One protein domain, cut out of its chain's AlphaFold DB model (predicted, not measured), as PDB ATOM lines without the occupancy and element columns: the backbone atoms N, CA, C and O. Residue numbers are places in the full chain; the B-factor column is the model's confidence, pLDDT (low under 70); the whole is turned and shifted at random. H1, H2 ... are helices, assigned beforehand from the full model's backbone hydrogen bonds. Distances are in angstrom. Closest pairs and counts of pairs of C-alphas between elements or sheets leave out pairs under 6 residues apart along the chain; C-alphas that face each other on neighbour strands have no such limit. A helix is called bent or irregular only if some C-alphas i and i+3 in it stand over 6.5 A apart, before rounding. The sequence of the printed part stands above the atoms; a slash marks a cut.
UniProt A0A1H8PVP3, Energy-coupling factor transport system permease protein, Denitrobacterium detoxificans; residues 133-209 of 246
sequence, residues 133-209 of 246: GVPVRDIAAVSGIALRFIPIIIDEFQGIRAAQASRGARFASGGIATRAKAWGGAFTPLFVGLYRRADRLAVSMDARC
ATOM      1  N   GLY A 133     113.869 150.966 120.204       82.81
ATOM      2  CA  GLY A 133     113.211 149.998 121.091       82.81
ATOM      3  C   GLY A 133     114.146 149.281 122.071       82.81
ATOM      4  O   GLY A 133     113.716 148.361 122.762       82.81
ATOM      5  N   VAL A 134     115.414 149.694 122.178       86.31
ATOM      6  CA  VAL A 134     116.361 149.109 123.142       86.31
ATOM      7  C   VAL A 134     116.062 149.627 124.563       86.31
ATOM      8  O   VAL A 134     116.011 150.847 124.760       86.31
ATOM      9  N   PRO A 135     115.925 148.757 125.591       84.81
ATOM     10  CA  PRO A 135     115.646 149.159 126.973       84.81
ATOM     11  C   PRO A 135     116.909 149.673 127.688       84.81
ATOM     12  O   PRO A 135     117.380 149.114 128.678       84.81
ATOM     13  N   VAL A 136     117.474 150.779 127.198       84.12
ATOM     14  CA  VAL A 136     118.726 151.379 127.707       84.12
ATOM     15  C   VAL A 136     118.645 151.693 129.203       84.12
ATOM     16  O   VAL A 136     119.629 151.548 129.922       84.12
ATOM     17  N   ARG A 137     117.461 152.089 129.686       80.62
ATOM     18  CA  ARG A 137     117.215 152.383 131.104       80.62
ATOM     19  C   ARG A 137     117.475 151.171 131.991       80.62
ATOM     20  O   ARG A 137     118.131 151.300 133.022       80.62
ATOM     21  N   ASP A 138     116.963 150.016 131.595       85.38
ATOM     22  CA  ASP A 138     117.033 148.812 132.415       85.38
ATOM     23  C   ASP A 138     118.462 148.251 132.369       85.38
ATOM     24  O   ASP A 138     119.024 147.899 133.404       85.38
ATOM     25  N   ILE A 139     119.112 148.319 131.199       86.06
ATOM     26  CA  ILE A 139     120.537 147.998 131.031       86.06
ATOM     27  C   ILE A 139     121.409 148.877 131.937       86.06
ATOM     28  O   ILE A 139     122.315 148.375 132.604       86.06
ATOM     29  N   ALA A 140     121.134 150.181 131.993       83.38
ATOM     30  CA  ALA A 140     121.870 151.116 132.834       83.38
ATOM     31  C   ALA A 140     121.678 150.832 134.327       83.38
ATOM     32  O   ALA A 140     122.653 150.793 135.078       83.38
ATOM     33  N   ALA A 141     120.438 150.572 134.748       85.19
ATOM     34  CA  ALA A 141     120.128 150.218 136.128       85.19
ATOM     35  C   ALA A 141     120.854 148.933 136.556       85.19
ATOM     36  O   ALA A 141     121.536 148.922 137.581       85.19
ATOM     37  N   VAL A 142     120.775 147.876 135.739       89.25
ATOM     38  CA  VAL A 142     121.450 146.596 136.001       89.25
ATOM     39  C   VAL A 142     122.968 146.773 136.022       89.25
ATOM     40  O   VAL A 142     123.622 146.270 136.933       89.25
ATOM     41  N   SER A 143     123.535 147.545 135.090       86.69
ATOM     42  CA  SER A 143     124.978 147.826 135.050       86.69
ATOM     43  C   SER A 143     125.450 148.600 136.287       86.69
ATOM     44  O   SER A 143     126.469 148.252 136.882       86.69
ATOM     45  N   GLY A 144     124.694 149.612 136.726       84.94
ATOM     46  CA  GLY A 144     125.005 150.392 137.927       84.94
ATOM     47  C   GLY A 144     124.935 149.560 139.210       84.94
ATOM     48  O   GLY A 144     125.820 149.659 140.065       84.94
ATOM     49  N   ILE A 145     123.926 148.692 139.329       89.75
ATOM     50  CA  ILE A 145     123.817 147.722 140.430       89.75
ATOM     51  C   ILE A 145     125.001 146.749 140.392       89.75
ATOM     52  O   ILE A 145     125.644 146.533 141.421       89.75
ATOM     53  N   ALA A 146     125.331 146.209 139.215       89.75
ATOM     54  CA  ALA A 146     126.434 145.271 139.040       89.75
ATOM     55  C   ALA A 146     127.766 145.880 139.493       89.75
ATOM     56  O   ALA A 146     128.446 145.288 140.328       89.75
ATOM     57  N   LEU A 147     128.102 147.094 139.039       85.31
ATOM     58  CA  LEU A 147     129.329 147.787 139.447       85.31
ATOM     59  C   LEU A 147     129.435 147.973 140.962       85.31
ATOM     60  O   LEU A 147     130.515 147.822 141.529       85.31
ATOM     61  N   ARG A 148     128.316 148.272 141.629       85.00
ATOM     62  CA  ARG A 148     128.275 148.410 143.089       85.00
ATOM     63  C   ARG A 148     128.389 147.065 143.807       85.00
ATOM     64  O   ARG A 148     128.894 147.016 144.926       85.00
ATOM     65  N   PHE A 149     127.927 145.984 143.189       89.38
ATOM     66  CA  PHE A 149     128.027 144.635 143.740       89.38
ATOM     67  C   PHE A 149     129.420 144.029 143.574       89.38
ATOM     68  O   PHE A 149     129.836 143.310 144.474       89.38
ATOM     69  N   ILE A 150     130.174 144.361 142.517       90.00
ATOM     70  CA  ILE A 150     131.551 143.871 142.299       90.00
ATOM     71  C   ILE A 150     132.428 143.932 143.564       90.00
ATOM     72  O   ILE A 150     132.927 142.877 143.960       90.00
ATOM     73  N   PRO A 151     132.622 145.091 144.233       88.31
ATOM     74  CA  PRO A 151     133.485 145.151 145.414       88.31
ATOM     75  C   PRO A 151     132.963 144.259 146.542       88.31
ATOM     76  O   PRO A 151     133.732 143.536 147.168       88.31
ATOM     77  N   ILE A 152     131.645 144.222 146.739       91.19
ATOM     78  CA  ILE A 152     131.053 143.435 147.819       91.19
ATOM     79  C   ILE A 152     131.193 141.928 147.564       91.19
ATOM     80  O   ILE A 152     131.452 141.162 148.487       91.19
ATOM     81  N   ILE A 153     131.048 141.500 146.309       91.88
ATOM     82  CA  ILE A 153     131.233 140.105 145.893       91.88
ATOM     83  C   ILE A 153     132.687 139.687 146.089       91.88
ATOM     84  O   ILE A 153     132.944 138.567 146.521       91.88
ATOM     85  N   ILE A 154     133.636 140.577 145.792       91.62
ATOM     86  CA  ILE A 154     135.061 140.326 146.018       91.62
ATOM     87  C   ILE A 154     135.338 140.111 147.510       91.62
ATOM     88  O   ILE A 154     136.038 139.159 147.853       91.62
ATOM     89  N   ASP A 155     134.776 140.942 148.389       92.00
ATOM     90  CA  ASP A 155     134.955 140.809 149.839       92.00
ATOM     91  C   ASP A 155     134.314 139.521 150.380       92.00
ATOM     92  O   ASP A 155     134.941 138.768 151.129       92.00
ATOM     93  N   GLU A 156     133.093 139.208 149.937       92.75
ATOM     94  CA  GLU A 156     132.383 137.977 150.300       92.75
ATOM     95  C   GLU A 156     133.139 136.732 149.814       92.75
ATOM     96  O   GLU A 156     133.358 135.787 150.576       92.75
ATOM     97  N   PHE A 157     133.641 136.760 148.578       92.94
ATOM     98  CA  PHE A 157     134.488 135.710 148.027       92.94
ATOM     99  C   PHE A 157     135.782 135.534 148.832       92.94
ATOM    100  O   PHE A 157     136.180 134.401 149.114       92.94
ATOM    101  N   GLN A 158     136.442 136.623 149.239       92.69
ATOM    102  CA  GLN A 158     137.644 136.545 150.072       92.69
ATOM    103  C   GLN A 158     137.350 135.924 151.442       92.69
ATOM    104  O   GLN A 158     138.123 135.069 151.886       92.69
ATOM    105  N   GLY A 159     136.227 136.285 152.069       92.25
ATOM    106  CA  GLY A 159     135.769 135.692 153.326       92.25
ATOM    107  C   GLY A 159     135.472 134.196 153.200       92.25
ATOM    108  O   GLY A 159     135.976 133.393 153.984       92.25
ATOM    109  N   ILE A 160     134.731 133.796 152.160       93.00
ATOM    110  CA  ILE A 160     134.436 132.386 151.867       93.00
ATOM    111  C   ILE A 160     135.728 131.609 151.611       93.00
ATOM    112  O   ILE A 160     135.916 130.522 152.157       93.00
ATOM    113  N   ARG A 161     136.643 132.163 150.808       91.94
ATOM    114  CA  ARG A 161     137.928 131.527 150.504       91.94
ATOM    115  C   ARG A 161     138.760 131.319 151.768       91.94
ATOM    116  O   ARG A 161     139.330 130.244 151.932       91.94
ATOM    117  N   ALA A 162     138.811 132.307 152.661       90.75
ATOM    118  CA  ALA A 162     139.506 132.185 153.940       90.75
ATOM    119  C   ALA A 162     138.866 131.109 154.835       90.75
ATOM    120  O   ALA A 162     139.569 130.233 155.329       90.75
ATOM    121  N   ALA A 163     137.535 131.097 154.956       92.06
ATOM    122  CA  ALA A 163     136.815 130.100 155.749       92.06
ATOM    123  C   ALA A 163     137.005 128.668 155.220       92.06
ATOM    124  O   ALA A 163     137.214 127.734 155.994       92.06
ATOM    125  N   GLN A 164     136.966 128.480 153.898       91.19
ATOM    126  CA  GLN A 164     137.221 127.179 153.275       91.19
ATOM    127  C   GLN A 164     138.682 126.748 153.447       91.19
ATOM    128  O   GLN A 164     138.941 125.576 153.715       91.19
ATOM    129  N   ALA A 165     139.636 127.682 153.376       89.81
ATOM    130  CA  ALA A 165     141.040 127.392 153.658       89.81
ATOM    131  C   ALA A 165     141.243 126.923 155.111       89.81
ATOM    132  O   ALA A 165     141.943 125.937 155.336       89.81
ATOM    133  N   SER A 166     140.563 127.541 156.086       91.56
ATOM    134  CA  SER A 166     140.563 127.092 157.489       91.56
ATOM    135  C   SER A 166     139.935 125.707 157.684       91.56
ATOM    136  O   SER A 166     140.326 124.982 158.591       91.56
ATOM    137  N   ARG A 167     139.001 125.304 156.813       89.25
ATOM    138  CA  ARG A 167     138.407 123.953 156.784       89.25
ATOM    139  C   ARG A 167     139.261 122.924 156.027       89.25
ATOM    140  O   ARG A 167     138.808 121.807 155.795       89.25
ATOM    141  N   GLY A 168     140.484 123.284 155.634       84.75
ATOM    142  CA  GLY A 168     141.434 122.385 154.977       84.75
ATOM    143  C   GLY A 168     141.368 122.379 153.447       84.75
ATOM    144  O   GLY A 168     142.066 121.582 152.817       84.75
ATOM    145  N   ALA A 169     140.579 123.260 152.820       85.56
ATOM    146  CA  ALA A 169     140.561 123.382 151.364       85.56
ATOM    147  C   ALA A 169     141.881 123.984 150.852       85.56
ATOM    148  O   ALA A 169     142.267 125.104 151.194       85.56
ATOM    149  N   ARG A 170     142.583 123.240 149.992       81.88
ATOM    150  CA  ARG A 170     143.862 123.658 149.402       81.88
ATOM    151  C   ARG A 170     143.635 124.266 148.017       81.88
ATOM    152  O   ARG A 170     143.480 123.549 147.036       81.88
ATOM    153  N   PHE A 171     143.631 125.599 147.933       79.44
ATOM    154  CA  PHE A 171     143.426 126.321 146.665       79.44
ATOM    155  C   PHE A 171     144.694 126.429 145.801       79.44
ATOM    156  O   PHE A 171     144.605 126.448 144.576       79.44
ATOM    157  N   ALA A 172     145.874 126.500 146.429       77.62
ATOM    158  CA  ALA A 172     147.151 126.727 145.746       77.62
ATOM    159  C   ALA A 172     148.018 125.461 145.602       77.62
ATOM    160  O   ALA A 172     148.952 125.448 144.804       77.62
ATOM    161  N   SER A 173     147.715 124.375 146.316       74.31
ATOM    162  CA  SER A 173     148.532 123.151 146.349       74.31
ATOM    163  C   SER A 173     147.732 121.906 145.951       74.31
ATOM    164  O   SER A 173     146.528 121.833 146.190       74.31
ATOM    165  N   GLY A 174     148.401 120.935 145.320       78.31
ATOM    166  CA  GLY A 174     147.805 119.679 144.843       78.31
ATOM    167  C   GLY A 174     147.550 119.619 143.330       78.31
ATOM    168  O   GLY A 174     147.851 120.562 142.596       78.31
ATOM    169  N   GLY A 175     147.005 118.486 142.876       89.88
ATOM    170  CA  GLY A 175     146.661 118.240 141.473       89.88
ATOM    171  C   GLY A 175     145.453 119.053 140.992       89.88
ATOM    172  O   GLY A 175     144.673 119.581 141.788       89.88
ATOM    173  N   ILE A 176     145.277 119.127 139.668       86.50
ATOM    174  CA  ILE A 176     144.206 119.901 139.006       86.50
ATOM    175  C   ILE A 176     142.818 119.508 139.543       86.50
ATOM    176  O   ILE A 176     142.012 120.382 139.861       86.50
ATOM    177  N   ALA A 177     142.568 118.210 139.744       85.50
ATOM    178  CA  ALA A 177     141.302 117.700 140.274       85.50
ATOM    179  C   ALA A 177     141.021 118.163 141.718       85.50
ATOM    180  O   ALA A 177     139.902 118.557 142.048       85.50
ATOM    181  N   THR A 178     142.041 118.172 142.582       82.94
ATOM    182  CA  THR A 178     141.916 118.624 143.977       82.94
ATOM    183  C   THR A 178     141.611 120.117 144.045       82.94
ATOM    184  O   THR A 178     140.751 120.539 144.819       82.94
ATOM    185  N   ARG A 179     142.264 120.909 143.185       84.31
ATOM    186  CA  ARG A 179     141.999 122.346 143.064       84.31
ATOM    187  C   ARG A 179     140.574 122.597 142.582       84.31
ATOM    188  O   ARG A 179     139.865 123.372 143.213       84.31
ATOM    189  N   ALA A 180     140.125 121.915 141.528       86.00
ATOM    190  CA  ALA A 180     138.764 122.066 141.007       86.00
ATOM    191  C   ALA A 180     137.697 121.768 142.076       86.00
ATOM    192  O   ALA A 180     136.754 122.540 142.243       86.00
ATOM    193  N   LYS A 181     137.888 120.707 142.873       84.75
ATOM    194  CA  LYS A 181     136.983 120.366 143.980       84.75
ATOM    195  C   LYS A 181     136.972 121.434 145.082       84.75
ATOM    196  O   LYS A 181     135.903 121.772 145.589       84.75
ATOM    197  N   ALA A 182     138.133 122.000 145.425       86.06
ATOM    198  CA  ALA A 182     138.233 123.100 146.388       86.06
ATOM    199  C   ALA A 182     137.510 124.367 145.894       86.06
ATOM    200  O   ALA A 182     136.770 124.994 146.652       86.06
ATOM    201  N   TRP A 183     137.665 124.707 144.610       86.38
ATOM    202  CA  TRP A 183     136.943 125.814 143.979       86.38
ATOM    203  C   TRP A 183     135.430 125.584 143.961       86.38
ATOM    204  O   TRP A 183     134.681 126.496 144.307       86.38
ATOM    205  N   GLY A 184     134.977 124.360 143.669       86.56
ATOM    206  CA  GLY A 184     133.561 123.990 143.747       86.56
ATOM    207  C   GLY A 184     132.953 124.232 145.136       86.56
ATOM    208  O   GLY A 184     131.864 124.789 145.243       86.56
ATOM    209  N   GLY A 185     133.687 123.913 146.208       85.50
ATOM    210  CA  GLY A 185     133.236 124.141 147.589       85.50
ATOM    211  C   GLY A 185     133.081 125.618 147.981       85.50
ATOM    212  O   GLY A 185     132.247 125.942 148.826       85.50
ATOM    213  N   ALA A 186     133.844 126.524 147.363       90.12
ATOM    214  CA  ALA A 186     133.704 127.970 147.558       90.12
ATOM    215  C   ALA A 186     132.617 128.592 146.661       90.12
ATOM    216  O   ALA A 186     132.046 129.627 147.000       90.12
ATOM    217  N   PHE A 187     132.311 127.958 145.530       91.69
ATOM    218  CA  PHE A 187     131.368 128.472 144.543       91.69
ATOM    219  C   PHE A 187     129.917 128.396 145.025       91.69
ATOM    220  O   PHE A 187     129.196 129.389 144.972       91.69
ATOM    221  N   THR A 188     129.500 127.249 145.571       92.31
ATOM    222  CA  THR A 188     128.138 127.053 146.094       92.31
ATOM    223  C   THR A 188     127.706 128.130 147.102       92.31
ATOM    224  O   THR A 188     126.665 128.751 146.881       92.31
ATOM    225  N   PRO A 189     128.461 128.420 148.185       93.25
ATOM    226  CA  PRO A 189     128.058 129.454 149.139       93.25
ATOM    227  C   PRO A 189     128.060 130.860 148.528       93.25
ATOM    228  O   PRO A 189     127.184 131.652 148.869       93.25
ATOM    229  N   LEU A 190     128.974 131.156 147.596       94.38
ATOM    230  CA  LEU A 190     129.004 132.443 146.900       94.38
ATOM    231  C   LEU A 190     127.728 132.652 146.073       94.38
ATOM    232  O   LEU A 190     127.109 133.707 146.152       94.38
ATOM    233  N   PHE A 191     127.295 131.635 145.325       94.62
ATOM    234  CA  PHE A 191     126.073 131.703 144.517       94.62
ATOM    235  C   PHE A 191     124.813 131.848 145.364       94.62
ATOM    236  O   PHE A 191     123.952 132.669 145.050       94.62
ATOM    237  N   VAL A 192     124.716 131.098 146.462       95.00
ATOM    238  CA  VAL A 192     123.588 131.233 147.393       95.00
ATOM    239  C   VAL A 192     123.566 132.633 148.020       95.00
ATOM    240  O   VAL A 192     122.494 133.226 148.142       95.00
ATOM    241  N   GLY A 193     124.730 133.183 148.384       93.44
ATOM    242  CA  GLY A 193     124.865 134.552 148.893       93.44
ATOM    243  C   GLY A 193     124.418 135.606 147.875       93.44
ATOM    244  O   GLY A 193     123.597 136.469 148.193       93.44
ATOM    245  N   LEU A 194     124.875 135.474 146.626       94.50
ATOM    246  CA  LEU A 194     124.475 136.319 145.496       94.50
ATOM    247  C   LEU A 194     122.964 136.293 145.260       94.50
ATOM    248  O   LEU A 194     122.350 137.352 145.144       94.50
ATOM    249  N   TYR A 195     122.360 135.102 145.240       95.56
ATOM    250  CA  TYR A 195     120.924 134.949 145.014       95.56
ATOM    251  C   TYR A 195     120.106 135.614 146.124       95.56
ATOM    252  O   TYR A 195     119.232 136.429 145.846       95.56
ATOM    253  N   ARG A 196     120.451 135.365 147.398       94.62
ATOM    254  CA  ARG A 196     119.790 136.027 148.539       94.62
ATOM    255  C   ARG A 196     119.937 137.545 148.492       94.62
ATOM    256  O   ARG A 196     119.047 138.265 148.933       94.62
ATOM    257  N   ARG A 197     121.074 138.051 148.012       93.75
ATOM    258  CA  ARG A 197     121.315 139.491 147.889       93.75
ATOM    259  C   ARG A 197     120.490 140.107 146.764       93.75
ATOM    260  O   ARG A 197     119.952 141.192 146.960       93.75
ATOM    261  N   ALA A 198     120.379 139.422 145.628       94.81
ATOM    262  CA  ALA A 198     119.515 139.836 144.529       94.81
ATOM    263  C   ALA A 198     118.042 139.867 144.965       94.81
ATOM    264  O   ALA A 198     117.373 140.867 144.736       94.81
ATOM    265  N   ASP A 199     117.583 138.839 145.680       96.44
ATOM    266  CA  ASP A 199     116.219 138.744 146.212       96.44
ATOM    267  C   ASP A 199     115.901 139.879 147.202       96.44
ATOM    268  O   ASP A 199     114.946 140.634 147.032       96.44
ATOM    269  N   ARG A 200     116.787 140.115 148.179       95.94
ATOM    270  CA  ARG A 200     116.655 141.251 149.110       95.94
ATOM    271  C   ARG A 200     116.661 142.599 148.397       95.94
ATOM    272  O   ARG A 200     115.936 143.506 148.805       95.94
ATOM    273  N   LEU A 201     117.495 142.751 147.366       95.25
ATOM    274  CA  LEU A 201     117.528 143.971 146.572       95.25
ATOM    275  C   LEU A 201     116.197 144.161 145.837       95.25
ATOM    276  O   LEU A 201     115.642 145.252 145.928       95.25
ATOM    277  N   ALA A 202     115.667 143.119 145.196       94.50
ATOM    278  CA  ALA A 202     114.388 143.157 144.491       94.50
ATOM    279  C   ALA A 202     113.245 143.582 145.424       94.50
ATOM    280  O   ALA A 202     112.613 144.605 145.177       94.50
ATOM    281  N   VAL A 203     113.088 142.914 146.574       96.12
ATOM    282  CA  VAL A 203     112.066 143.271 147.577       96.12
ATOM    283  C   VAL A 203     112.224 144.722 148.051       96.12
ATOM    284  O   VAL A 203     111.242 145.447 148.209       96.12
ATOM    285  N   SER A 204     113.462 145.191 148.248       96.06
ATOM    286  CA  SER A 204     113.713 146.581 148.649       96.06
ATOM    287  C   SER A 204     113.407 147.603 147.546       96.06
ATOM    288  O   SER A 204     113.049 148.742 147.849       96.06
ATOM    289  N   MET A 205     113.565 147.217 146.277       93.62
ATOM    290  CA  MET A 205     113.245 148.048 145.118       93.62
ATOM    291  C   MET A 205     111.731 148.135 144.917       93.62
ATOM    292  O   MET A 205     111.225 149.238 144.705       93.62
ATOM    293  N   ASP A 206     111.014 147.024 145.092       93.12
ATOM    294  CA  ASP A 206     109.549 146.979 145.048       93.12
ATOM    295  C   ASP A 206     108.932 147.828 146.165       93.12
ATOM    296  O   ASP A 206     108.059 148.657 145.908       93.12
ATOM    297  N   ALA A 207     109.460 147.730 147.392       95.50
ATOM    298  CA  ALA A 207     109.025 148.554 148.524       95.50
ATOM    299  C   ALA A 207     109.254 150.065 148.310       95.50
ATOM    300  O   ALA A 207     108.587 150.890 148.930       95.50
ATOM    301  N   ARG A 208     110.196 150.438 147.435       91.25
ATOM    302  CA  ARG A 208     110.468 151.830 147.033       91.25
ATOM    303  C   ARG A 208     109.725 152.242 145.760       91.25
ATOM    304  O   ARG A 208     110.006 153.312 145.223       91.25
ATOM    305  N   CYS A 209     108.813 151.402 145.270       89.88
ATOM    306  CA  CYS A 209     108.047 151.617 144.045       89.88
ATOM    307  C   CYS A 209     108.936 151.854 142.809       89.88
ATOM    308  O   CYS A 209     108.616 152.674 141.940       89.88
TER     309      CYS A 209
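What this domain is: This is residues 133 to 209 of the 246 residues of the protein "Energy-coupling factor transport system permease protein" of Denitrobacterium detoxificans (UniProt A0A1H8PVP3). Two long helices make a helical hairpin whose arms cross as a lopsided X: H2 runs back across H1b, the second arm of the bent helix H1, and a link closes one end. H1a, the first arm, turns off at the bend, and two stretches stick out: residues 133 to 144, of which 136 to 144 belong to H1, and residues 202 to 209, of which 202 to 207 belong to H2. The printed part has 77 residues with two named helices, H1 then H2, and no named strand; its class is all helix. It is only just loose, close to extended, with a radius of gyration of the C-alphas of 16.7 A, and elongated, spanning 51 by 27 by 17 A.

How they stand to each other: H1, residues 136 to 166, was assigned as one helix by its hydrogen bonds but is bent: C-alphas 148 and 151 are 6.6 A apart. Its arms H1a, residues 136 to 148, and H1b, residues 151 to 166, stand at a steep tilt of 41 degrees. H2, residues 176 to 207, touches H1b with residues 185 to 194 alone; the closest C-alphas, of Ile 160 and Ala 186, are 6.2 A apart. H1b and H2 form a hairpin, running opposite ways at a steep tilt of 41 degrees. H1a and H2 are apart. Every O i to N i+4 pair is within hydrogen-bond range in H1a and H1b, and 27 of 28 are in H2.

Where its parts are: H1a begins at C-alpha 136, (118.726, 151.379, 127.707), and is 18.3 A long. H1b is 22.8 A long and ends at C-alpha 166, (140.563, 127.092, 157.489). H2 is 46.4 A long and ends at C-alpha 207, (109.025, 148.554, 148.524). H2 is neither bent nor irregular, but only just: C-alphas 185 and 188 are 6.1 A apart.

The domain as a whole: The two C-alphas farthest apart, of Gly 133 and Gly 168, are 52.0 A apart. The link from H1 to H2, nine residues, is short. The printed part has no cut, and no printed residue is under 70 in pLDDT.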